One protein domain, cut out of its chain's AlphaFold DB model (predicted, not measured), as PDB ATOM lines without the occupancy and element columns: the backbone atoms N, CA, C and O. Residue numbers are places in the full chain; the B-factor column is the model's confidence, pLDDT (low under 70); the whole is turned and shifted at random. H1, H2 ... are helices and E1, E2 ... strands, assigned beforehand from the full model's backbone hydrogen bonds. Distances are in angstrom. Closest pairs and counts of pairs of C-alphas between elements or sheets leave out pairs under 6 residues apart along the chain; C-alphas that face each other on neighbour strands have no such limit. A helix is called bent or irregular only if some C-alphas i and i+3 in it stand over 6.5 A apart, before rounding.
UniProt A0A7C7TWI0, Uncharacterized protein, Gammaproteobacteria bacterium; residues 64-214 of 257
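AT A GLANCE: This is residues 64 to 214 of the 257 residues of an uncharacterized protein of Gammaproteobacteria bacterium (UniProt A0A7C7TWI0). A small closed barrel of five curved strands makes the core, with the longest helix, H4, crossing its outside near one end of the longest axis and the three shorter helices, H1, H2 and H3, lying toward the other end. A long loop, residues 125 to 142, reaches away from the barrel on the side of the shorter helices. The printed part has 151 residues, with four named helices and five named strands in the order H1 H2 E1 E2 H3 E3 H4 E4 E5; the ring runs E1 E2 E3 E5 E4 and back to E1, and is mixed, with E3 and E5 its parallel pair. The class is mixed, helices and strands, and the whole is compact, with a radius of gyration of the C-alphas of 15.6 A and spans of 46 by 37 by 34 A.

IN THESE COORDINATES: H1, residues 66 to 71, begins at C-alpha 66 (-44.594, -28.476, 24.110), and H2 follows at residues 83 to 90. E1, residues 96 to 107, is 23.5 A long and bends by 97 degrees at residue 99; E2, residues 112 to 119, is 21.7 A long. H3, residues 121 to 124, is only just irregular, with C-alphas 121 and 124 6.7 A apart. E3, residues 143 to 151, is 25.7 A long and begins at C-alpha 143 (-47.905, -19.044, 36.530). H4, residues 152 to 167, is 20.5 A long and irregular, with C-alphas 157 and 160 7.3 A apart and a kink of 51 degrees near residue 159. E4, residues 176 to 192, is 21.2 A long and bends by 128 degrees at residue 180. E5, residues 198 to 213, is 29.9 A long, bends by 111 degrees at residue 209 and ends at C-alpha 213 (-59.523, -15.047, 19.112).

HOW THE PARTS SIT: E1 and E2 form an antiparallel hairpin, with N 103 and O 116 2.8 A apart. E2 and E3 are antiparallel, with N 113 and O 150 at 2.8 A. E3 and E5 are parallel, with N 147 and O 204 at 2.9 A. E4 and E5 form an antiparallel hairpin, with N 191 and O 199 at 2.8 A. E4 and E1 are antiparallel and close the barrel, with N 98 and O 179 at 2.8 A. H4 is outside the barrel at a height of 8.1 A and runs across the strands, at 80 degrees to E1 on the local plane; its closest C-alphas to E1 are those of Ile 162 and Ile 102, 7.3 A. H2, also outside, lies over E5 at a height of 8.8 A and runs along the strands, at 7 degrees to E5 on the local plane. H1 and H2 touch as a helical hairpin, closest at the C-alphas of Trp 66 and Ala 89, 5.5 A. H3 lies outside the barrel, only just over E1 with 3 of its C-alphas, and its closest C-alphas to E1 are those of Ser 123 and Ser 99, 4.8 A. H4 is apart from H1, H2 and H3. In H1 and H2 every O i to N i+4 pair is within hydrogen-bond range, in H4 8 of 12 are, and H3 is too short for such a pair.

THE WHOLE: The two C-alphas farthest apart, those of Asp 110 and Glu 131, are 48.5 A apart. The printed part has no cut. The links H1 to H2 and H3 to E3 are long, with 11 and 18 residues. The mean pLDDT of the printed part is 76.4, and residues 71 to 82, 120 to 142 and 164 to 175 are under 70.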
ATOM      1  N   ASN A  64     -47.376 -27.512  18.858       87.00
ATOM      2  CA  ASN A  64     -48.472 -27.602  19.825       87.00
ATOM      3  C   ASN A  64     -48.262 -28.717  20.867       87.00
ATOM      4  O   ASN A  64     -49.141 -28.961  21.693       87.00
ATOM      5  N   GLN A  65     -47.113 -29.398  20.842       83.19
ATOM      6  CA  GLN A  65     -46.808 -30.541  21.706       83.19
ATOM      7  C   GLN A  65     -45.905 -30.182  22.889       83.19
ATOM      8  O   GLN A  65     -45.618 -31.051  23.712       83.19
ATOM      9  N   TRP A  66     -45.480 -28.923  23.026       83.19
ATOM     10  CA  TRP A  66     -44.594 -28.476  24.110       83.19
ATOM     11  C   TRP A  66     -45.120 -28.847  25.507       83.19
ATOM     12  O   TRP A  66     -44.358 -29.315  26.350       83.19
ATOM     13  N   GLY A  67     -46.433 -28.731  25.736       77.12
ATOM     14  CA  GLY A  67     -47.056 -29.113  27.004       77.12
ATOM     15  C   GLY A  67     -46.951 -30.610  27.281       77.12
ATOM     16  O   GLY A  67     -46.651 -31.017  28.396       77.12
ATOM     17  N   THR A  68     -47.123 -31.435  26.243       73.12
ATOM     18  CA  THR A  68     -46.929 -32.891  26.336       73.12
ATOM     19  C   THR A  68     -45.460 -33.228  26.616       73.12
ATOM     20  O   THR A  68     -45.192 -34.066  27.467       73.12
ATOM     21  N   LYS A  69     -44.501 -32.535  25.986       75.81
ATOM     22  CA  LYS A  69     -43.058 -32.745  26.222       75.81
ATOM     23  C   LYS A  69     -42.655 -32.478  27.678       75.81
ATOM     24  O   LYS A  69     -41.869 -33.240  28.230       75.81
ATOM     25  N   LEU A  70     -43.232 -31.452  28.309       74.75
ATOM     26  CA  LEU A  70     -43.032 -31.176  29.739       74.75
ATOM     27  C   LEU A  70     -43.654 -32.263  30.640       74.75
ATOM     28  O   LEU A  70     -43.156 -32.535  31.730       74.75
ATOM     29  N   CYS A  71     -44.734 -32.890  30.175       69.62
ATOM     30  CA  CYS A  71     -45.569 -33.831  30.919       69.62
ATOM     31  C   CYS A  71     -45.176 -35.304  30.825       69.62
ATOM     32  O   CYS A  71     -45.405 -36.065  31.761       69.62
ATOM     33  N   ASP A  72     -44.616 -35.725  29.693       61.59
ATOM     34  CA  ASP A  72     -44.303 -37.130  29.415       61.59
ATOM     35  C   ASP A  72     -43.107 -37.650  30.242       61.59
ATOM     36  O   ASP A  72     -42.787 -38.845  30.228       61.59
ATOM     37  N   SER A  73     -42.487 -36.788  31.053       52.62
ATOM     38  CA  SER A  73     -41.641 -37.218  32.162       52.62
ATOM     39  C   SER A  73     -42.531 -37.670  33.342       52.62
ATOM     40  O   SER A  73     -43.098 -36.873  34.072       52.62
ATOM     41  N   LYS A  74     -42.746 -38.990  33.456       49.44
ATOM     42  CA  LYS A  74     -43.321 -39.775  34.586       49.44
ATOM     43  C   LYS A  74     -43.671 -39.013  35.879       49.44
ATOM     44  O   LYS A  74     -42.733 -38.526  36.481       49.44
ATOM     45  N   GLU A  75     -44.913 -39.091  36.393       45.22
ATOM     46  CA  GLU A  75     -45.337 -38.683  37.767       45.22
ATOM     47  C   GLU A  75     -44.356 -37.727  38.481       45.22
ATOM     48  O   GLU A  75     -43.805 -38.020  39.545       45.22
ATOM     49  N   VAL A  76     -44.063 -36.585  37.858       42.94
ATOM     50  CA  VAL A  76     -43.146 -35.630  38.456       42.94
ATOM     51  C   VAL A  76     -44.010 -34.739  39.336       42.94
ATOM     52  O   VAL A  76     -44.816 -33.945  38.861       42.94
ATOM     53  N   VAL A  77     -43.839 -34.859  40.653       46.34
ATOM     54  CA  VAL A  77     -44.039 -33.708  41.535       46.34
ATOM     55  C   VAL A  77     -43.010 -32.679  41.078       46.34
ATOM     56  O   VAL A  77     -41.826 -32.788  41.395       46.34
ATOM     57  N   ILE A  78     -43.448 -31.757  40.219       49.66
ATOM     58  CA  ILE A  78     -42.584 -30.792  39.543       49.66
ATOM     59  C   ILE A  78     -41.968 -29.871  40.595       49.66
ATOM     60  O   ILE A  78     -42.630 -29.015  41.179       49.66
ATOM     61  N   ASN A  79     -40.684 -30.103  40.882       45.62
ATOM     62  CA  ASN A  79     -39.926 -29.328  41.854       45.62
ATOM     63  C   ASN A  79     -39.707 -27.885  41.368       45.62
ATOM     64  O   ASN A  79     -39.678 -27.588  40.178       45.62
ATOM     65  N   LYS A  80     -39.535 -26.989  42.343       51.72
ATOM     66  CA  LYS A  80     -39.670 -25.519  42.304       51.72
ATOM     67  C   LYS A  80     -38.816 -24.711  41.302       51.72
ATOM     68  O   LYS A  80     -38.840 -23.487  41.389       51.72
ATOM     69  N   ILE A  81     -38.064 -25.325  40.386       55.84
ATOM     70  CA  ILE A  81     -37.220 -24.610  39.409       55.84
ATOM     71  C   ILE A  81     -37.394 -25.259  38.030       55.84
ATOM     72  O   ILE A  81     -36.625 -26.127  37.640       55.84
ATOM     73  N   LEU A  82     -38.437 -24.825  37.320       66.50
ATOM     74  CA  LEU A  82     -38.845 -25.307  35.993       66.50
ATOM     75  C   LEU A  82     -38.183 -24.560  34.829       66.50
ATOM     76  O   LEU A  82     -38.505 -24.812  33.673       66.50
ATOM     77  N   THR A  83     -37.305 -23.595  35.106       72.00
ATOM     78  CA  THR A  83     -36.839 -22.665  34.074       72.00
ATOM     79  C   THR A  83     -36.101 -23.385  32.946       72.00
ATOM     80  O   THR A  83     -36.345 -23.046  31.802       72.00
ATOM     81  N   ILE A  84     -35.291 -24.410  33.249       81.00
ATOM     82  CA  ILE A  84     -34.523 -25.161  32.238       81.00
ATOM     83  C   ILE A  84     -35.443 -26.015  31.359       81.00
ATOM     84  O   ILE A  84     -35.380 -25.905  30.142       81.00
ATOM     85  N   ASP A  85     -36.334 -26.816  31.950       82.50
ATOM     86  CA  ASP A  85     -37.239 -27.680  31.172       82.50
ATOM     87  C   ASP A  85     -38.172 -26.847  30.283       82.50
ATOM     88  O   ASP A  85     -38.451 -27.193  29.135       82.50
ATOM     89  N   VAL A  86     -38.640 -25.707  30.803       85.00
ATOM     90  CA  VAL A  86     -39.453 -24.762  30.035       85.00
ATOM     91  C   VAL A  86     -38.621 -24.088  28.954       85.00
ATOM     92  O   VAL A  86     -39.121 -23.913  27.852       85.00
ATOM     93  N   GLU A  87     -37.368 -23.733  29.227       86.94
ATOM     94  CA  GLU A  87     -36.452 -23.184  28.228       86.94
ATOM     95  C   GLU A  87     -36.230 -24.169  27.076       86.94
ATOM     96  O   GLU A  87     -36.416 -23.793  25.922       86.94
ATOM     97  N   GLU A  88     -35.954 -25.441  27.367       87.31
ATOM     98  CA  GLU A  88     -35.817 -26.496  26.354       87.31
ATOM     99  C   GLU A  88     -37.116 -26.719  25.566       87.31
ATOM    100  O   GLU A  88     -37.097 -26.933  24.351       87.31
ATOM    101  N   ALA A  89     -38.267 -26.647  26.240       86.69
ATOM    102  CA  ALA A  89     -39.561 -26.805  25.594       86.69
ATOM    103  C   ALA A  89     -39.975 -25.575  24.774       86.69
ATOM    104  O   ALA A  89     -40.692 -25.737  23.786       86.69
ATOM    105  N   TRP A  90     -39.590 -24.362  25.181       90.94
ATOM    106  CA  TRP A  90     -40.083 -23.113  24.594       90.94
ATOM    107  C   TRP A  90     -39.123 -22.489  23.580       90.94
ATOM    108  O   TRP A  90     -39.563 -21.891  22.597       90.94
ATOM    109  N   ILE A  91     -37.817 -22.622  23.785       92.12
ATOM    110  CA  ILE A  91     -36.808 -22.101  22.865       92.12
ATOM    111  C   ILE A  91     -36.537 -23.165  21.803       92.12
ATOM    112  O   ILE A  91     -35.608 -23.962  21.887       92.12
ATOM    113  N   GLN A  92     -37.384 -23.171  20.777       90.00
ATOM    114  CA  GLN A  92     -37.276 -24.069  19.627       90.00
ATOM    115  C   GLN A  92     -37.077 -23.286  18.334       90.00
ATOM    116  O   GLN A  92     -37.350 -22.089  18.290       90.00
ATOM    117  N   ASP A  93     -36.666 -23.954  17.250       91.81
ATOM    118  CA  ASP A  93     -36.555 -23.352  15.913       91.81
ATOM    119  C   ASP A  93     -37.909 -22.925  15.329       91.81
ATOM    120  O   ASP A  93     -38.012 -21.863  14.706       91.81
ATOM    121  N   ASN A  94     -38.960 -23.692  15.607       93.12
ATOM    122  CA  ASN A  94     -40.317 -23.388  15.172       93.12
ATOM    123  C   ASN A  94     -41.044 -22.486  16.186       93.12
ATOM    124  O   ASN A  94     -40.717 -22.512  17.375       93.12
ATOM    125  N   PRO A  95     -42.035 -21.685  15.748       95.62
ATOM    126  CA  PRO A  95     -42.967 -21.036  16.664       95.62
ATOM    127  C   PRO A  95     -43.682 -22.066  17.539       95.62
ATOM    128  O   PRO A  95     -43.748 -23.242  17.201       95.62
ATOM    129  N   ILE A  96     -44.256 -21.620  18.644       92.81
ATOM    130  CA  ILE A  96     -44.997 -22.464  19.575       92.81
ATOM    131  C   ILE A  96     -46.413 -21.942  19.689       92.81
ATOM    132  O   ILE A  96     -46.634 -20.730  19.771       92.81
ATOM    133  N   TYR A  97     -47.367 -22.865  19.680       91.94
ATOM    134  CA  TYR A  97     -48.762 -22.555  19.913       91.94
ATOM    135  C   TYR A  97     -49.058 -22.534  21.412       91.94
ATOM    136  O   TYR A  97     -48.841 -23.503  22.141       91.94
ATOM    137  N   PHE A  98     -49.625 -21.423  21.851       89.31
ATOM    138  CA  PHE A  98     -50.129 -21.200  23.188       89.31
ATOM    139  C   PHE A  98     -51.612 -20.858  23.113       89.31
ATOM    140  O   PHE A  98     -52.067 -20.244  22.146       89.31
ATOM    141  N   SER A  99     -52.362 -21.173  24.164       85.12
ATOM    142  CA  SER A  99     -53.675 -20.570  24.365       85.12
ATOM    143  C   SER A  99     -53.791 -19.946  25.751       85.12
ATOM    144  O   SER A  99     -53.194 -20.396  26.731       85.12
ATOM    145  N   GLY A 100     -54.499 -18.828  25.836       84.56
ATOM    146  CA  GLY A 100     -54.506 -18.029  27.055       84.56
ATOM    147  C   GLY A 100     -55.285 -16.738  26.913       84.56
ATOM    148  O   GLY A 100     -55.993 -16.548  25.930       84.56
ATOM    149  N   SER A 101     -55.170 -15.857  27.897       84.38
ATOM    150  CA  SER A 101     -55.763 -14.520  27.882       84.38
ATOM    151  C   SER A 101     -54.692 -13.462  27.650       84.38
ATOM    152  O   SER A 101     -53.555 -13.609  28.096       84.38
ATOM    153  N   ILE A 102     -55.057 -12.377  26.970       86.38
ATOM    154  CA  ILE A 102     -54.207 -11.186  26.870       86.38
ATOM    155  C   ILE A 102     -54.526 -10.296  28.066       86.38
ATOM    156  O   ILE A 102     -55.658  -9.833  28.203       86.38
ATOM    157  N   ASP A 103     -53.533 -10.074  28.920       83.94
ATOM    158  CA  ASP A 103     -53.678  -9.303  30.155       83.94
ATOM    159  C   ASP A 103     -53.456  -7.807  29.915       83.94
ATOM    160  O   ASP A 103     -54.120  -6.969  30.521       83.94
ATOM    161  N   ASP A 104     -52.481  -7.471  29.065       84.94
ATOM    162  CA  ASP A 104     -52.038  -6.095  28.837       84.94
ATOM    163  C   ASP A 104     -51.507  -5.912  27.408       84.94
ATOM    164  O   ASP A 104     -50.936  -6.832  26.812       84.94
ATOM    165  N   VAL A 105     -51.670  -4.701  26.874       87.31
ATOM    166  CA  VAL A 105     -51.161  -4.271  25.568       87.31
ATOM    167  C   VAL A 105     -50.540  -2.888  25.723       87.31
ATOM    168  O   VAL A 105     -51.230  -1.904  25.989       87.31
ATOM    169  N   ARG A 106     -49.229  -2.790  25.497       87.75
ATOM    170  CA  ARG A 106     -48.473  -1.538  25.602       87.75
ATOM    171  C   ARG A 106     -47.915  -1.132  24.253       87.75
ATOM    172  O   ARG A 106     -47.371  -1.948  23.515       87.75
ATOM    173  N   GLY A 107     -48.022   0.153  23.922       84.62
ATOM    174  CA  GLY A 107     -47.303   0.710  22.779       84.62
ATOM    175  C   GLY A 107     -45.805   0.694  23.066       84.62
ATOM    176  O   GLY A 107     -45.368   1.348  24.006       84.62
ATOM    177  N   ASN A 108     -45.030  -0.049  22.275       79.31
ATOM    178  CA  ASN A 108     -43.573  -0.073  22.408       79.31
ATOM    179  C   ASN A 108     -42.955   1.068  21.581       79.31
ATOM    180  O   ASN A 108     -42.131   1.835  22.073       79.31
ATOM    181  N   ASN A 109     -43.411   1.234  20.336       86.38
ATOM    182  CA  ASN A 109     -43.024   2.338  19.457       86.38
ATOM    183  C   ASN A 109     -44.088   2.584  18.366       86.38
ATOM    184  O   ASN A 109     -45.231   2.127  18.470       86.38
ATOM    185  N   ASP A 110     -43.732   3.301  17.296       84.94
ATOM    186  CA  ASP A 110     -44.655   3.603  16.198       84.94
ATOM    187  C   ASP A 110     -45.116   2.365  15.416       84.94
ATOM    188  O   ASP A 110     -46.213   2.385  14.863       84.94
ATOM    189  N   GLN A 111     -44.351   1.271  15.440       89.62
ATOM    190  CA  GLN A 111     -44.572   0.086  14.602       89.62
ATOM    191  C   GLN A 111     -44.983  -1.174  15.375       89.62
ATOM    192  O   GLN A 111     -45.544  -2.094  14.778       89.62
ATOM    193  N   PHE A 112     -44.752  -1.220  16.688       90.69
ATOM    194  CA  PHE A 112     -44.947  -2.420  17.497       90.69
ATOM    195  C   PHE A 112     -45.709  -2.151  18.796       90.69
ATOM    196  O   PHE A 112     -45.535  -1.116  19.448       90.69
ATOM    197  N   TYR A 113     -46.498  -3.146  19.191       91.94
ATOM    198  CA  TYR A 113     -46.972  -3.332  20.554       91.94
ATOM    199  C   TYR A 113     -46.120  -4.377  21.276       91.94
ATOM    200  O   TYR A 113     -45.484  -5.235  20.659       91.94
ATOM    201  N   GLU A 114     -46.141  -4.304  22.597       91.81
ATOM    202  CA  GLU A 114     -45.801  -5.397  23.492       91.81
ATOM    203  C   GLU A 114     -47.099  -5.909  24.115       91.81
ATOM    204  O   GLU A 114     -47.881  -5.124  24.655       91.81
ATOM    205  N   ILE A 115     -47.344  -7.212  24.018       89.62
ATOM    206  CA  ILE A 115     -48.481  -7.862  24.668       89.62
ATOM    207  C   ILE A 115     -47.982  -8.715  25.822       89.62
ATOM    208  O   ILE A 115     -46.979  -9.420  25.697       89.62
ATOM    209  N   THR A 116     -48.700  -8.657  26.939       88.62
ATOM    210  CA  THR A 116     -48.526  -9.605  28.037       88.62
ATOM    211  C   THR A 116     -49.711 -10.553  28.052       88.62
ATOM    212  O   THR A 116     -50.853 -10.101  28.089       88.62
ATOM    213  N   ALA A 117     -49.447 -11.856  28.016       87.31
ATOM    214  CA  ALA A 117     -50.485 -12.881  28.034       87.31
ATOM    215  C   ALA A 117     -50.251 -13.885  29.163       87.31
ATOM    216  O   ALA A 117     -49.110 -14.266  29.424       87.31
ATOM    217  N   SER A 118     -51.332 -14.328  29.798       86.56
ATOM    218  CA  SER A 118     -51.329 -15.424  30.766       86.56
ATOM    219  C   SER A 118     -51.807 -16.703  30.091       86.56
ATOM    220  O   SER A 118     -52.826 -16.706  29.396       86.56
ATOM    221  N   LEU A 119     -51.073 -17.800  30.276       81.88
ATOM    222  CA  LEU A 119     -51.459 -19.084  29.695       81.88
ATOM    223  C   LEU A 119     -52.588 -19.712  30.508       81.88
ATOM    224  O   LEU A 119     -52.526 -19.784  31.735       81.88
ATOM    225  N   GLY A 120     -53.628 -20.186  29.822       66.31
ATOM    226  CA  GLY A 120     -54.716 -20.891  30.489       66.31
ATOM    227  C   GLY A 120     -54.253 -22.270  30.954       66.31
ATOM    228  O   GLY A 120     -53.565 -22.972  30.214       66.31
ATOM    229  N   SER A 121     -54.701 -22.721  32.129       52.12
ATOM    230  CA  SER A 121     -54.494 -24.106  32.596       52.12
ATOM    231  C   SER A 121     -55.061 -25.138  31.605       52.12
ATOM    232  O   SER A 121     -54.581 -26.264  31.520       52.12
ATOM    233  N   TYR A 122     -56.065 -24.729  30.819       48.53
ATOM    234  CA  TYR A 122     -56.694 -25.513  29.754       48.53
ATOM    235  C   TYR A 122     -55.897 -25.540  28.440       48.53
ATOM    236  O   TYR A 122     -56.207 -26.348  27.566       48.53
ATOM    237  N   SER A 123     -54.867 -24.697  28.294       48.31
ATOM    238  CA  SER A 123     -54.084 -24.586  27.053       48.31
ATOM    239  C   SER A 123     -53.311 -25.840  26.679       48.31
ATOM    240  O   SER A 123     -52.945 -26.032  25.525       48.31
ATOM    241  N   LEU A 124     -53.140 -26.731  27.648       49.12
ATOM    242  CA  LEU A 124     -52.389 -27.968  27.512       49.12
ATOM    243  C   LEU A 124     -53.264 -29.142  27.045       49.12
ATOM    244  O   LEU A 124     -52.739 -30.213  26.755       49.12
ATOM    245  N   TYR A 125     -54.590 -28.960  26.977       51.66
ATOM    246  CA  TYR A 125     -55.543 -30.075  26.885       51.66
ATOM    247  C   TYR A 125     -56.546 -29.977  25.739       51.66
ATOM    248  O   TYR A 125     -57.357 -30.886  25.581       51.66
ATOM    249  N   TRP A 126     -56.513 -28.910  24.934       46.91
ATOM    250  CA  TRP A 126     -57.537 -28.707  23.906       46.91
ATOM    251  C   TRP A 126     -57.534 -29.835  22.857       46.91
ATOM    252  O   TRP A 126     -58.592 -30.316  22.478       46.91
ATOM    253  N   ASN A 127     -56.368 -30.367  22.477       46.00
ATOM    254  CA  ASN A 127     -56.227 -31.208  21.279       46.00
ATOM    255  C   ASN A 127     -56.318 -32.733  21.490       46.00
ATOM    256  O   ASN A 127     -55.779 -33.475  20.668       46.00
ATOM    257  N   ARG A 128     -56.950 -33.249  22.557       51.19
ATOM    258  CA  ARG A 128     -57.088 -34.712  22.712       51.19
ATOM    259  C   ARG A 128     -58.537 -35.175  22.880       51.19
ATOM    260  O   ARG A 128     -59.247 -34.635  23.728       51.19
ATOM    261  N   PRO A 129     -58.971 -36.213  22.131       47.62
ATOM    262  CA  PRO A 129     -60.204 -36.914  22.453       47.62
ATOM    263  C   PRO A 129     -60.134 -37.406  23.905       47.62
ATOM    264  O   PRO A 129     -59.093 -37.903  24.342       47.62
ATOM    265  N   LEU A 130     -61.245 -37.262  24.634       49.25
ATOM    266  CA  LEU A 130     -61.406 -37.585  26.066       49.25
ATOM    267  C   LEU A 130     -60.883 -38.978  26.466       49.25
ATOM    268  O   LEU A 130     -60.567 -39.210  27.627       49.25
ATOM    269  N   GLU A 131     -60.778 -39.889  25.504       44.28
ATOM    270  CA  GLU A 131     -60.321 -41.270  25.667       44.28
ATOM    271  C   GLU A 131     -58.798 -41.395  25.872       44.28
ATOM    272  O   GLU A 131     -58.334 -42.413  26.371       44.28
ATOM    273  N   ASN A 132     -58.024 -40.346  25.561       46.12
ATOM    274  CA  ASN A 132     -56.561 -40.293  25.693       46.12
ATOM    275  C   ASN A 132     -56.108 -39.135  26.597       46.12
ATOM    276  O   ASN A 132     -55.122 -38.446  26.300       46.12
ATOM    277  N   LEU A 133     -56.833 -38.900  27.693       50.50
ATOM    278  CA  LEU A 133     -56.360 -38.049  28.782       50.50
ATOM    279  C   LEU A 133     -55.116 -38.706  29.400       50.50
ATOM    280  O   LEU A 133     -55.212 -39.542  30.295       50.50
ATOM    281  N   LEU A 134     -53.939 -38.331  28.889       44.28
ATOM    282  CA  LEU A 134     -52.675 -38.475  29.609       44.28
ATOM    283  C   LEU A 134     -52.838 -37.931  31.039       44.28
ATOM    284  O   LEU A 134     -53.716 -37.087  31.262       44.28
ATOM    285  N   PRO A 135     -52.025 -38.391  32.011       46.56
ATOM    286  CA  PRO A 135     -52.058 -37.848  33.362       46.56
ATOM    287  C   PRO A 135     -52.064 -36.321  33.300       46.56
ATOM    288  O   PRO A 135     -51.200 -35.709  32.675       46.56
ATOM    289  N   LEU A 136     -53.101 -35.726  33.894       49.28
ATOM    290  CA  LEU A 136     -53.258 -34.283  33.997       49.28
ATOM    291  C   LEU A 136     -52.021 -33.742  34.717       49.28
ATOM    292  O   LEU A 136     -51.881 -33.897  35.930       49.28
ATOM    293  N   CYS A 137     -51.116 -33.120  33.971       51.75
ATOM    294  CA  CYS A 137     -50.096 -32.270  34.551       51.75
ATOM    295  C   CYS A 137     -50.778 -31.059  35.148       51.75
ATOM    296  O   CYS A 137     -51.121 -30.083  34.471       51.75
ATOM    297  N   TYR A 138     -50.990 -31.132  36.447       53.88
ATOM    298  CA  TYR A 138     -51.303 -29.956  37.214       53.88
ATOM    299  C   TYR A 138     -49.992 -29.227  37.470       53.88
ATOM    300  O   TYR A 138     -49.196 -29.626  38.318       53.88
ATOM    301  N   PHE A 139     -49.775 -28.137  36.740       56.81
ATOM    302  CA  PHE A 139     -48.805 -27.121  37.127       56.81
ATOM    303  C   PHE A 139     -49.364 -26.379  38.347       56.81
ATOM    304  O   PHE A 139     -49.861 -25.259  38.245       56.81
ATOM    305  N   LEU A 140     -49.387 -27.061  39.494       49.25
ATOM    306  CA  LEU A 140     -49.807 -26.470  40.758       49.25
ATOM    307  C   LEU A 140     -48.839 -25.323  41.078       49.25
ATOM    308  O   LEU A 140     -47.623 -25.488  41.004       49.25
ATOM    309  N   ASP A 141     -49.395 -24.155  41.385       54.53
ATOM    310  CA  ASP A 141     -48.686 -22.956  41.851       54.53
ATOM    311  C   ASP A 141     -47.718 -22.274  40.859       54.53
ATOM    312  O   ASP A 141     -47.023 -21.331  41.241       54.53
ATOM    313  N   GLN A 142     -47.673 -22.700  39.593       66.56
ATOM    314  CA  GLN A 142     -46.815 -22.096  38.565       66.56
ATOM    315  C   GLN A 142     -47.643 -21.240  37.605       66.56
ATOM    316  O   GLN A 142     -48.574 -21.722  36.961       66.56
ATOM    317  N   THR A 143     -47.269 -19.968  37.474       77.81
ATOM    318  CA  THR A 143     -47.905 -19.044  36.530       77.81
ATOM    319  C   THR A 143     -47.015 -18.871  35.312       77.81
ATOM    320  O   THR A 143     -45.898 -18.369  35.417       77.81
ATOM    321  N   PHE A 144     -47.524 -19.246  34.145       85.19
ATOM    322  CA  PHE A 144     -46.840 -19.041  32.875       85.19
ATOM    323  C   PHE A 144     -47.347 -17.779  32.191       85.19
ATOM    324  O   PHE A 144     -48.558 -17.577  32.055       85.19
ATOM    325  N   ARG A 145     -46.418 -16.939  31.734       89.81
ATOM    326  CA  ARG A 145     -46.726 -15.699  31.023       89.81
ATOM    327  C   ARG A 145     -45.878 -15.559  29.773       89.81
ATOM    328  O   ARG A 145     -44.776 -16.093  29.689       89.81
ATOM    329  N   LEU A 146     -46.383 -14.785  28.825       91.38
ATOM    330  CA  LEU A 146     -45.661 -14.399  27.624       91.38
ATOM    331  C   LEU A 146     -45.545 -12.881  27.556       91.38
ATOM    332  O   LEU A 146     -46.528 -12.184  27.799       91.38
ATOM    333  N   LYS A 147     -44.364 -12.386  27.178       93.88
ATOM    334  CA  LYS A 147     -44.135 -11.001  26.751       93.88
ATOM    335  C   LYS A 147     -43.750 -11.017  25.283       93.88
ATOM    336  O   LYS A 147     -42.644 -11.418  24.923       93.88
ATOM    337  N   LEU A 148     -44.681 -10.632  24.418       95.69
ATOM    338  CA  LEU A 148     -44.505 -10.777  22.978       95.69
ATOM    339  C   LEU A 148     -44.492  -9.421  22.292       95.69
ATOM    340  O   LEU A 148     -45.393  -8.603  22.466       95.69
ATOM    341  N   LYS A 149     -43.494  -9.219  21.439       95.44
ATOM    342  CA  LYS A 149     -43.484  -8.120  20.480       95.44
ATOM    343  C   LYS A 149     -44.384  -8.472  19.296       95.44
ATOM    344  O   LYS A 149     -44.250  -9.547  18.715       95.44
ATOM    345  N   VAL A 150     -45.275  -7.562  18.917       94.69
ATOM    346  CA  VAL A 150     -46.228  -7.752  17.812       94.69
ATOM    347  C   VAL A 150     -46.328  -6.486  16.967       94.69
ATOM    348  O   VAL A 150     -46.256  -5.377  17.496       94.69
ATOM    349  N   SER A 151     -46.457  -6.620  15.647       95.06
ATOM    350  CA  SER A 151     -46.649  -5.458  14.774       95.06
ATOM    351  C   SER A 151     -48.028  -4.831  15.001       95.06
ATOM    352  O   SER A 151     -49.010  -5.529  15.268       95.06
ATOM    353  N   LYS A 152     -48.133  -3.502  14.871       92.06
ATOM    354  CA  LYS A 152     -49.441  -2.832  14.976       92.06
ATOM    355  C   LYS A 152     -50.421  -3.324  13.918       92.06
ATOM    356  O   LYS A 152     -51.589  -3.508  14.221       92.06
ATOM    357  N   GLU A 153     -49.940  -3.582  12.703       93.69
ATOM    358  CA  GLU A 153     -50.751  -4.129  11.610       93.69
ATOM    359  C   GLU A 153     -51.443  -5.441  12.004       93.69
ATOM    360  O   GLU A 153     -52.630  -5.603  11.737       93.69
ATOM    361  N   MET A 154     -50.735  -6.332  12.707       92.12
ATOM    362  CA  MET A 154     -51.287  -7.605  13.170       92.12
ATOM    363  C   MET A 154     -52.262  -7.428  14.338       92.12
ATOM    364  O   MET A 154     -53.291  -8.094  14.369       92.12
ATOM    365  N   LEU A 155     -51.965  -6.554  15.309       91.25
ATOM    366  CA  LEU A 155     -52.783  -6.447  16.524       91.25
ATOM    367  C   LEU A 155     -53.994  -5.516  16.377       91.25
ATOM    368  O   LEU A 155     -55.017  -5.755  17.017       91.25
ATOM    369  N   ASN A 156     -53.909  -4.471  15.547       91.31
ATOM    370  CA  ASN A 156     -54.953  -3.449  15.397       91.31
ATOM    371  C   ASN A 156     -56.360  -4.025  15.149       91.31
ATOM    372  O   ASN A 156     -57.283  -3.578  15.833       91.31
ATOM    373  N   PRO A 157     -56.556  -5.036  14.274       90.62
ATOM    374  CA  PRO A 157     -57.870  -5.652  14.063       90.62
ATOM    375  C   PRO A 157     -58.468  -6.321  15.311       90.62
ATOM    376  O   PRO A 157     -59.665  -6.591  15.357       90.62
ATOM    377  N   HIS A 158     -57.648  -6.606  16.326       86.50
ATOM    378  CA  HIS A 158     -58.053  -7.278  17.561       86.50
ATOM    379  C   HIS A 158     -58.190  -6.324  18.756       86.50
ATOM    380  O   HIS A 158     -58.793  -6.704  19.759       86.50
ATOM    381  N   LEU A 159     -57.675  -5.090  18.671       84.94
ATOM    382  CA  LEU A 159     -57.614  -4.167  19.810       84.94
ATOM    383  C   LEU A 159     -58.985  -3.821  20.388       84.94
ATOM    384  O   LEU A 159     -59.124  -3.768  21.607       84.94
ATOM    385  N   GLU A 160     -60.004  -3.613  19.551       80.44
ATOM    386  CA  GLU A 160     -61.362  -3.306  20.026       80.44
ATOM    387  C   GLU A 160     -61.938  -4.455  20.861       80.44
ATOM    388  O   GLU A 160     -62.532  -4.240  21.921       80.44
ATOM    389  N   ARG A 161     -61.695  -5.698  20.430       76.75
ATOM    390  CA  ARG A 161     -62.095  -6.901  21.166       76.75
ATOM    391  C   ARG A 161     -61.302  -7.069  22.462       76.75
ATOM    392  O   ARG A 161     -61.885  -7.419  23.479       76.75
ATOM    393  N   ILE A 162     -59.996  -6.806  22.450       76.25
ATOM    394  CA  ILE A 162     -59.165  -6.870  23.662       76.25
ATOM    395  C   ILE A 162     -59.616  -5.800  24.672       76.25
ATOM    396  O   ILE A 162     -59.830  -6.099  25.843       76.25
ATOM    397  N   THR A 163     -59.834  -4.567  24.211       71.25
ATOM    398  CA  THR A 163     -60.164  -3.408  25.063       71.25
ATOM    399  C   THR A 163     -61.586  -3.473  25.622       71.25
ATOM    400  O   THR A 163     -61.832  -3.091  26.767       71.25
ATOM    401  N   SER A 164     -62.552  -3.961  24.837       66.00
ATOM    402  CA  SER A 164     -63.931  -4.144  25.321       66.00
ATOM    403  C   SER A 164     -64.004  -5.146  26.476       66.00
ATOM    404  O   SER A 164     -64.739  -4.925  27.436       66.00
ATOM    405  N   VAL A 165     -63.189  -6.200  26.436       61.78
ATOM    406  CA  VAL A 165     -63.120  -7.201  27.506       61.78
ATOM    407  C   VAL A 165     -62.512  -6.594  28.771       61.78
ATOM    408  O   VAL A 165     -63.129  -6.673  29.833       61.78
ATOM    409  N   THR A 166     -61.371  -5.904  28.661       60.31
ATOM    410  CA  THR A 166     -60.679  -5.319  29.825       60.31
ATOM    411  C   THR A 166     -61.474  -4.204  30.510       60.31
ATOM    412  O   THR A 166     -61.427  -4.079  31.732       60.31
ATOM    413  N   SER A 167     -62.246  -3.416  29.756       55.50
ATOM    414  CA  SER A 167     -63.064  -2.315  30.295       55.50
ATOM    415  C   SER A 167     -64.368  -2.760  30.968       55.50
ATOM    416  O   SER A 167     -64.889  -2.040  31.820       55.50
ATOM    417  N   SER A 168     -64.889  -3.943  30.636       55.44
ATOM    418  CA  SER A 168     -66.176  -4.431  31.153       55.44
ATOM    419  C   SER A 168     -66.143  -4.886  32.620       55.44
ATOM    420  O   SER A 168     -67.193  -5.166  33.195       55.44
ATOM    421  N   GLY A 169     -64.961  -4.987  33.239       43.78
ATOM    422  CA  GLY A 169     -64.800  -5.476  34.614       43.78
ATOM    423  C   GLY A 169     -65.111  -6.969  34.795       43.78
ATOM    424  O   GLY A 169     -64.843  -7.521  35.861       43.78
ATOM    425  N   PHE A 170     -65.612  -7.646  33.757       42.53
ATOM    426  CA  PHE A 170     -65.755  -9.094  33.704       42.53
ATOM    427  C   PHE A 170     -64.385  -9.730  33.453       42.53
ATOM    428  O   PHE A 170     -64.077 -10.165  32.346       42.53
ATOM    429  N   LYS A 171     -63.568  -9.820  34.508       46.16
ATOM    430  CA  LYS A 171     -62.380 -10.691  34.524       46.16
ATOM    431  C   LYS A 171     -62.719 -12.156  34.200       46.16
ATOM    432  O   LYS A 171     -61.853 -12.882  33.733       46.16
ATOM    433  N   ASP A 172     -63.976 -12.556  34.407       39.88
ATOM    434  CA  ASP A 172     -64.430 -13.946  34.298       39.88
ATOM    435  C   ASP A 172     -64.792 -14.392  32.873       39.88
ATOM    436  O   ASP A 172     -64.853 -15.592  32.605       39.88
ATOM    437  N   VAL A 173     -65.014 -13.462  31.933       47.50
ATOM    438  CA  VAL A 173     -65.171 -13.814  30.512       47.50
ATOM    439  C   VAL A 173     -63.802 -13.682  29.866       47.50
ATOM    440  O   VAL A 173     -63.514 -12.714  29.164       47.50
ATOM    441  N   TYR A 174     -62.929 -14.647  30.159       53.22
ATOM    442  CA  TYR A 174     -61.618 -14.750  29.532       53.22
ATOM    443  C   TYR A 174     -61.813 -14.777  28.015       53.22
ATOM    444  O   TYR A 174     -62.210 -15.790  27.440       53.22
ATOM    445  N   ALA A 175     -61.553 -13.654  27.346       63.28
ATOM    446  CA  ALA A 175     -61.339 -13.679  25.915       63.28
ATOM    447  C   ALA A 175     -60.060 -14.475  25.696       63.28
ATOM    448  O   ALA A 175     -58.953 -13.959  25.864       63.28
ATOM    449  N   SER A 176     -60.229 -15.761  25.415       78.88
ATOM    450  CA  SER A 176     -59.103 -16.611  25.098       78.88
ATOM    451  C   SER A 176     -58.623 -16.321  23.689       78.88
ATOM    452  O   SER A 176     -59.398 -16.004  22.789       78.88
ATOM    453  N   TYR A 177     -57.320 -16.418  23.514       86.50
ATOM    454  CA  TYR A 177     -56.623 -16.264  22.259       86.50
ATOM    455  C   TYR A 177     -55.735 -17.480  22.050       86.50
ATOM    456  O   TYR A 177     -55.118 -17.974  22.995       86.50
ATOM    457  N   GLY A 178     -55.672 -17.942  20.807       89.88
ATOM    458  CA  GLY A 178     -54.580 -18.754  20.308       89.88
ATOM    459  C   GLY A 178     -53.452 -17.814  19.909       89.88
ATOM    460  O   GLY A 178     -53.691 -16.812  19.230       89.88
ATOM    461  N   LEU A 179     -52.236 -18.120  20.342       92.62
ATOM    462  CA  LEU A 179     -51.033 -17.334  20.098       92.62
ATOM    463  C   LEU A 179     -49.966 -18.265  19.529       92.62
ATOM    464  O   LEU A 179     -49.550 -19.200  20.198       92.62
ATOM    465  N   ALA A 180     -49.508 -18.014  18.308       94.75
ATOM    466  CA  ALA A 180     -48.326 -18.664  17.760       94.75
ATOM    467  C   ALA A 180     -47.165 -17.698  17.954       94.75
ATOM    468  O   ALA A 180     -47.185 -16.594  17.403       94.75
ATOM    469  N   ALA A 181     -46.177 -18.076  18.756       95.88
ATOM    470  CA  ALA A 181     -45.095 -17.186  19.145       95.88
ATOM    471  C   ALA A 181     -43.737 -17.868  19.042       95.88
ATOM    472  O   ALA A 181     -43.573 -19.025  19.417       95.88
ATOM    473  N   LYS A 182     -42.742 -17.127  18.562       97.19
ATOM    474  CA  LYS A 182     -41.338 -17.531  18.614       97.19
ATOM    475  C   LYS A 182     -40.741 -17.004  19.914       97.19
ATOM    476  O   LYS A 182     -40.646 -15.786  20.080       97.19
ATOM    477  N   ILE A 183     -40.364 -17.905  20.814       96.31
ATOM    478  CA  ILE A 183     -39.741 -17.557  22.095       96.31
ATOM    479  C   ILE A 183     -38.225 -17.521  21.918       96.31
ATOM    480  O   ILE A 183     -37.639 -18.413  21.310       96.31
ATOM    481  N   ASN A 184     -37.606 -16.456  22.420       96.19
ATOM    482  CA  ASN A 184     -36.165 -16.223  22.324       96.19
ATOM    483  C   ASN A 184     -35.465 -16.370  23.677       96.19
ATOM    484  O   ASN A 184     -34.264 -16.617  23.718       96.19
ATOM    485  N   SER A 185     -36.198 -16.177  24.772       94.88
ATOM    486  CA  SER A 185     -35.687 -16.311  26.132       94.88
ATOM    487  C   SER A 185     -36.801 -16.729  27.085       94.88
ATOM    488  O   SER A 185     -37.977 -16.422  26.876       94.88
ATOM    489  N   VAL A 186     -36.406 -17.419  28.151       91.75
ATOM    490  CA  VAL A 186     -37.267 -17.745  29.284       91.75
ATOM    491  C   VAL A 186     -36.626 -17.173  30.541       91.75
ATOM    492  O   VAL A 186     -35.423 -17.293  30.757       91.75
ATOM    493  N   SER A 187     -37.425 -16.510  31.366       90.38
ATOM    494  CA  SER A 187     -36.987 -15.928  32.629       90.38
ATOM    495  C   SER A 187     -37.976 -16.251  33.746       90.38
ATOM    496  O   SER A 187     -39.024 -16.868  33.540       90.38
ATOM    497  N   SER A 188     -37.627 -15.870  34.972       88.88
ATOM    498  CA  SER A 188     -38.516 -15.981  36.125       88.88
ATOM    499  C   SER A 188     -38.655 -14.619  36.784       88.88
ATOM    500  O   SER A 188     -37.659 -14.011  37.176       88.88
ATOM    501  N   GLU A 189     -39.887 -14.137  36.913       88.00
ATOM    502  CA  GLU A 189     -40.182 -12.802  37.430       88.00
ATOM    503  C   GLU A 189     -41.153 -12.866  38.614       88.00
ATOM    504  O   GLU A 189     -42.131 -13.619  38.577       88.00
ATOM    505  N   PRO A 190     -40.934 -12.070  39.674       85.38
ATOM    506  CA  PRO A 190     -41.921 -11.933  40.733       85.38
ATOM    507  C   PRO A 190     -43.149 -11.177  40.211       85.38
ATOM    508  O   PRO A 190     -43.026 -10.101  39.627       85.38
ATOM    509  N   TYR A 191     -44.344 -11.695  40.487       81.31
ATOM    510  CA  TYR A 191     -45.609 -11.027  40.193       81.31
ATOM    511  C   TYR A 191     -46.562 -11.088  41.395       81.31
ATOM    512  O   TYR A 191     -46.367 -11.881  42.319       81.31
ATOM    513  N   LEU A 192     -47.558 -10.201  41.412       81.06
ATOM    514  CA  LEU A 192     -48.625 -10.207  42.413       81.06
ATOM    515  C   LEU A 192     -49.847 -10.910  41.825       81.06
ATOM    516  O   LEU A 192     -50.353 -10.477  40.788       81.06
ATOM    517  N   ASN A 193     -50.304 -11.983  42.470       79.50
ATOM    518  CA  ASN A 193     -51.551 -12.640  42.084       79.50
ATOM    519  C   ASN A 193     -52.774 -11.776  42.451       79.50
ATOM    520  O   ASN A 193     -52.643 -10.673  42.985       79.50
ATOM    521  N   GLU A 194     -53.974 -12.278  42.163       74.44
ATOM    522  CA  GLU A 194     -55.223 -11.554  42.435       74.44
ATOM    523  C   GLU A 194     -55.448 -11.264  43.927       74.44
ATOM    524  O   GLU A 194     -56.061 -10.254  44.263       74.44
ATOM    525  N   ASP A 195     -54.877 -12.086  44.810       80.75
ATOM    526  CA  ASP A 195     -54.918 -11.905  46.265       80.75
ATOM    527  C   ASP A 195     -53.849 -10.922  46.781       80.75
ATOM    528  O   ASP A 195     -53.747 -10.680  47.984       80.75
ATOM    529  N   GLY A 196     -53.006 -10.379  45.896       84.94
ATOM    530  CA  GLY A 196     -51.876  -9.526  46.265       84.94
ATOM    531  C   GLY A 196     -50.672 -10.283  46.838       84.94
ATOM    532  O   GLY A 196     -49.747  -9.658  47.362       84.94
ATOM    533  N   ASN A 197     -50.641 -11.613  46.729       83.56
ATOM    534  CA  ASN A 197     -49.509 -12.433  47.148       83.56
ATOM    535  C   ASN A 197     -48.398 -12.410  46.095       83.56
ATOM    536  O   ASN A 197     -48.658 -12.475  44.894       83.56
ATOM    537  N   ARG A 198     -47.138 -12.364  46.550       82.50
ATOM    538  CA  ARG A 198     -45.974 -12.519  45.670       82.50
ATOM    539  C   ARG A 198     -45.803 -13.976  45.270       82.50
ATOM    540  O   ARG A 198     -45.642 -14.843  46.123       82.50
ATOM    541  N   VAL A 199     -45.749 -14.199  43.971       83.56
ATOM    542  CA  VAL A 199     -45.551 -15.498  43.328       83.56
ATOM    543  C   VAL A 199     -44.531 -15.339  42.201       83.56
ATOM    544  O   VAL A 199     -44.284 -14.227  41.736       83.56
ATOM    545  N   ILE A 200     -43.875 -16.427  41.804       82.94
ATOM    546  CA  ILE A 200     -42.887 -16.415  40.718       82.94
ATOM    547  C   ILE A 200     -43.593 -16.894  39.455       82.94
ATOM    548  O   ILE A 200     -44.150 -17.989  39.444       82.94
ATOM    549  N   ALA A 201     -43.581 -16.069  38.411       85.31
ATOM    550  CA  ALA A 201     -44.039 -16.455  37.086       85.31
ATOM    551  C   ALA A 201     -42.851 -16.845  36.208       85.31
ATOM    552  O   ALA A 201     -41.810 -16.187  36.248       85.31
ATOM    553  N   ILE A 202     -43.032 -17.872  35.381       88.12
ATOM    554  CA  ILE A 202     -42.123 -18.174  34.275       88.12
ATOM    555  C   ILE A 202     -42.584 -17.365  33.068       88.12
ATOM    556  O   ILE A 202     -43.751 -17.436  32.674       88.12
ATOM    557  N   VAL A 203     -41.679 -16.562  32.515       90.62
ATOM    558  CA  VAL A 203     -41.980 -15.598  31.456       90.62
ATOM    559  C   VAL A 203     -41.208 -15.968  30.199       90.62
ATOM    560  O   VAL A 203     -39.982 -15.976  30.204       90.62
ATOM    561  N   GLY A 204     -41.929 -16.258  29.120       92.88
ATOM    562  CA  GLY A 204     -41.356 -16.422  27.786       92.88
ATOM    563  C   GLY A 204     -41.365 -15.090  27.049       92.88
ATOM    564  O   GLY A 204     -42.431 -14.495  26.866       92.88
ATOM    565  N   GLU A 205     -40.203 -14.617  26.614       95.69
ATOM    566  CA  GLU A 205     -40.088 -13.385  25.834       95.69
ATOM    567  C   GLU A 205     -39.822 -13.706  24.366       95.69
ATOM    568  O   GLU A 205     -39.002 -14.563  24.022       95.69
ATOM    569  N   GLY A 206     -40.540 -13.032  23.471       96.19
ATOM    570  CA  GLY A 206     -40.556 -13.451  22.080       96.19
ATOM    571  C   GLY A 206     -41.235 -12.498  21.114       96.19
ATOM    572  O   GLY A 206     -41.462 -11.319  21.386       96.19
ATOM    573  N   SER A 207     -41.543 -13.029  19.936       96.69
ATOM    574  CA  SER A 207     -42.287 -12.333  18.886       96.69
ATOM    575  C   SER A 207     -43.533 -13.121  18.509       96.69
ATOM    576  O   SER A 207     -43.479 -14.339  18.334       96.69
ATOM    577  N   LEU A 208     -44.655 -12.417  18.386       96.00
ATOM    578  CA  LEU A 208     -45.913 -13.003  17.947       96.00
ATOM    579  C   LEU A 208     -45.878 -13.201  16.429       96.00
ATOM    580  O   LEU A 208     -45.579 -12.270  15.681       96.00
ATOM    581  N   ILE A 209     -46.176 -14.420  15.995       96.44
ATOM    582  CA  ILE A 209     -46.241 -14.819  14.586       96.44
ATOM    583  C   ILE A 209     -47.683 -14.782  14.096       96.44
ATOM    584  O   ILE A 209     -47.949 -14.330  12.987       96.44
ATOM    585  N   ASN A 210     -48.614 -15.258  14.923       94.75
ATOM    586  CA  ASN A 210     -50.032 -15.270  14.600       94.75
ATOM    587  C   ASN A 210     -50.866 -15.196  15.886       94.75
ATOM    588  O   ASN A 210     -50.461 -15.703  16.934       94.75
ATOM    589  N   ILE A 211     -52.032 -14.569  15.800       93.06
ATOM    590  CA  ILE A 211     -52.987 -14.410  16.890       93.06
ATOM    591  C   ILE A 211     -54.386 -14.669  16.365       93.06
ATOM    592  O   ILE A 211     -54.778 -14.173  15.310       93.06
ATOM    593  N   ARG A 212     -55.170 -15.412  17.140       90.06
ATOM    594  CA  ARG A 212     -56.563 -15.660  16.808       90.06
ATOM    595  C   ARG A 212     -57.429 -15.620  18.053       90.06
ATOM    596  O   ARG A 212     -57.073 -16.245  19.049       90.06
ATOM    597  N   PRO A 213     -58.572 -14.923  18.028       86.38
ATOM    598  CA  PRO A 213     -59.523 -15.047  19.112       86.38
ATOM    599  C   PRO A 213     -60.124 -16.455  19.141       86.38
ATOM    600  O   PRO A 213     -60.586 -16.959  18.119       86.38
ATOM    601  N   LEU A 214     -60.177 -17.034  20.332       79.94
ATOM    602  CA  LEU A 214     -60.898 -18.262  20.637       79.94
ATOM    603  C   LEU A 214     -62.307 -17.904  21.112       79.94
ATOM    604  O   LEU A 214     -62.548 -16.830  21.682       79.94
TER     605      LEU A 214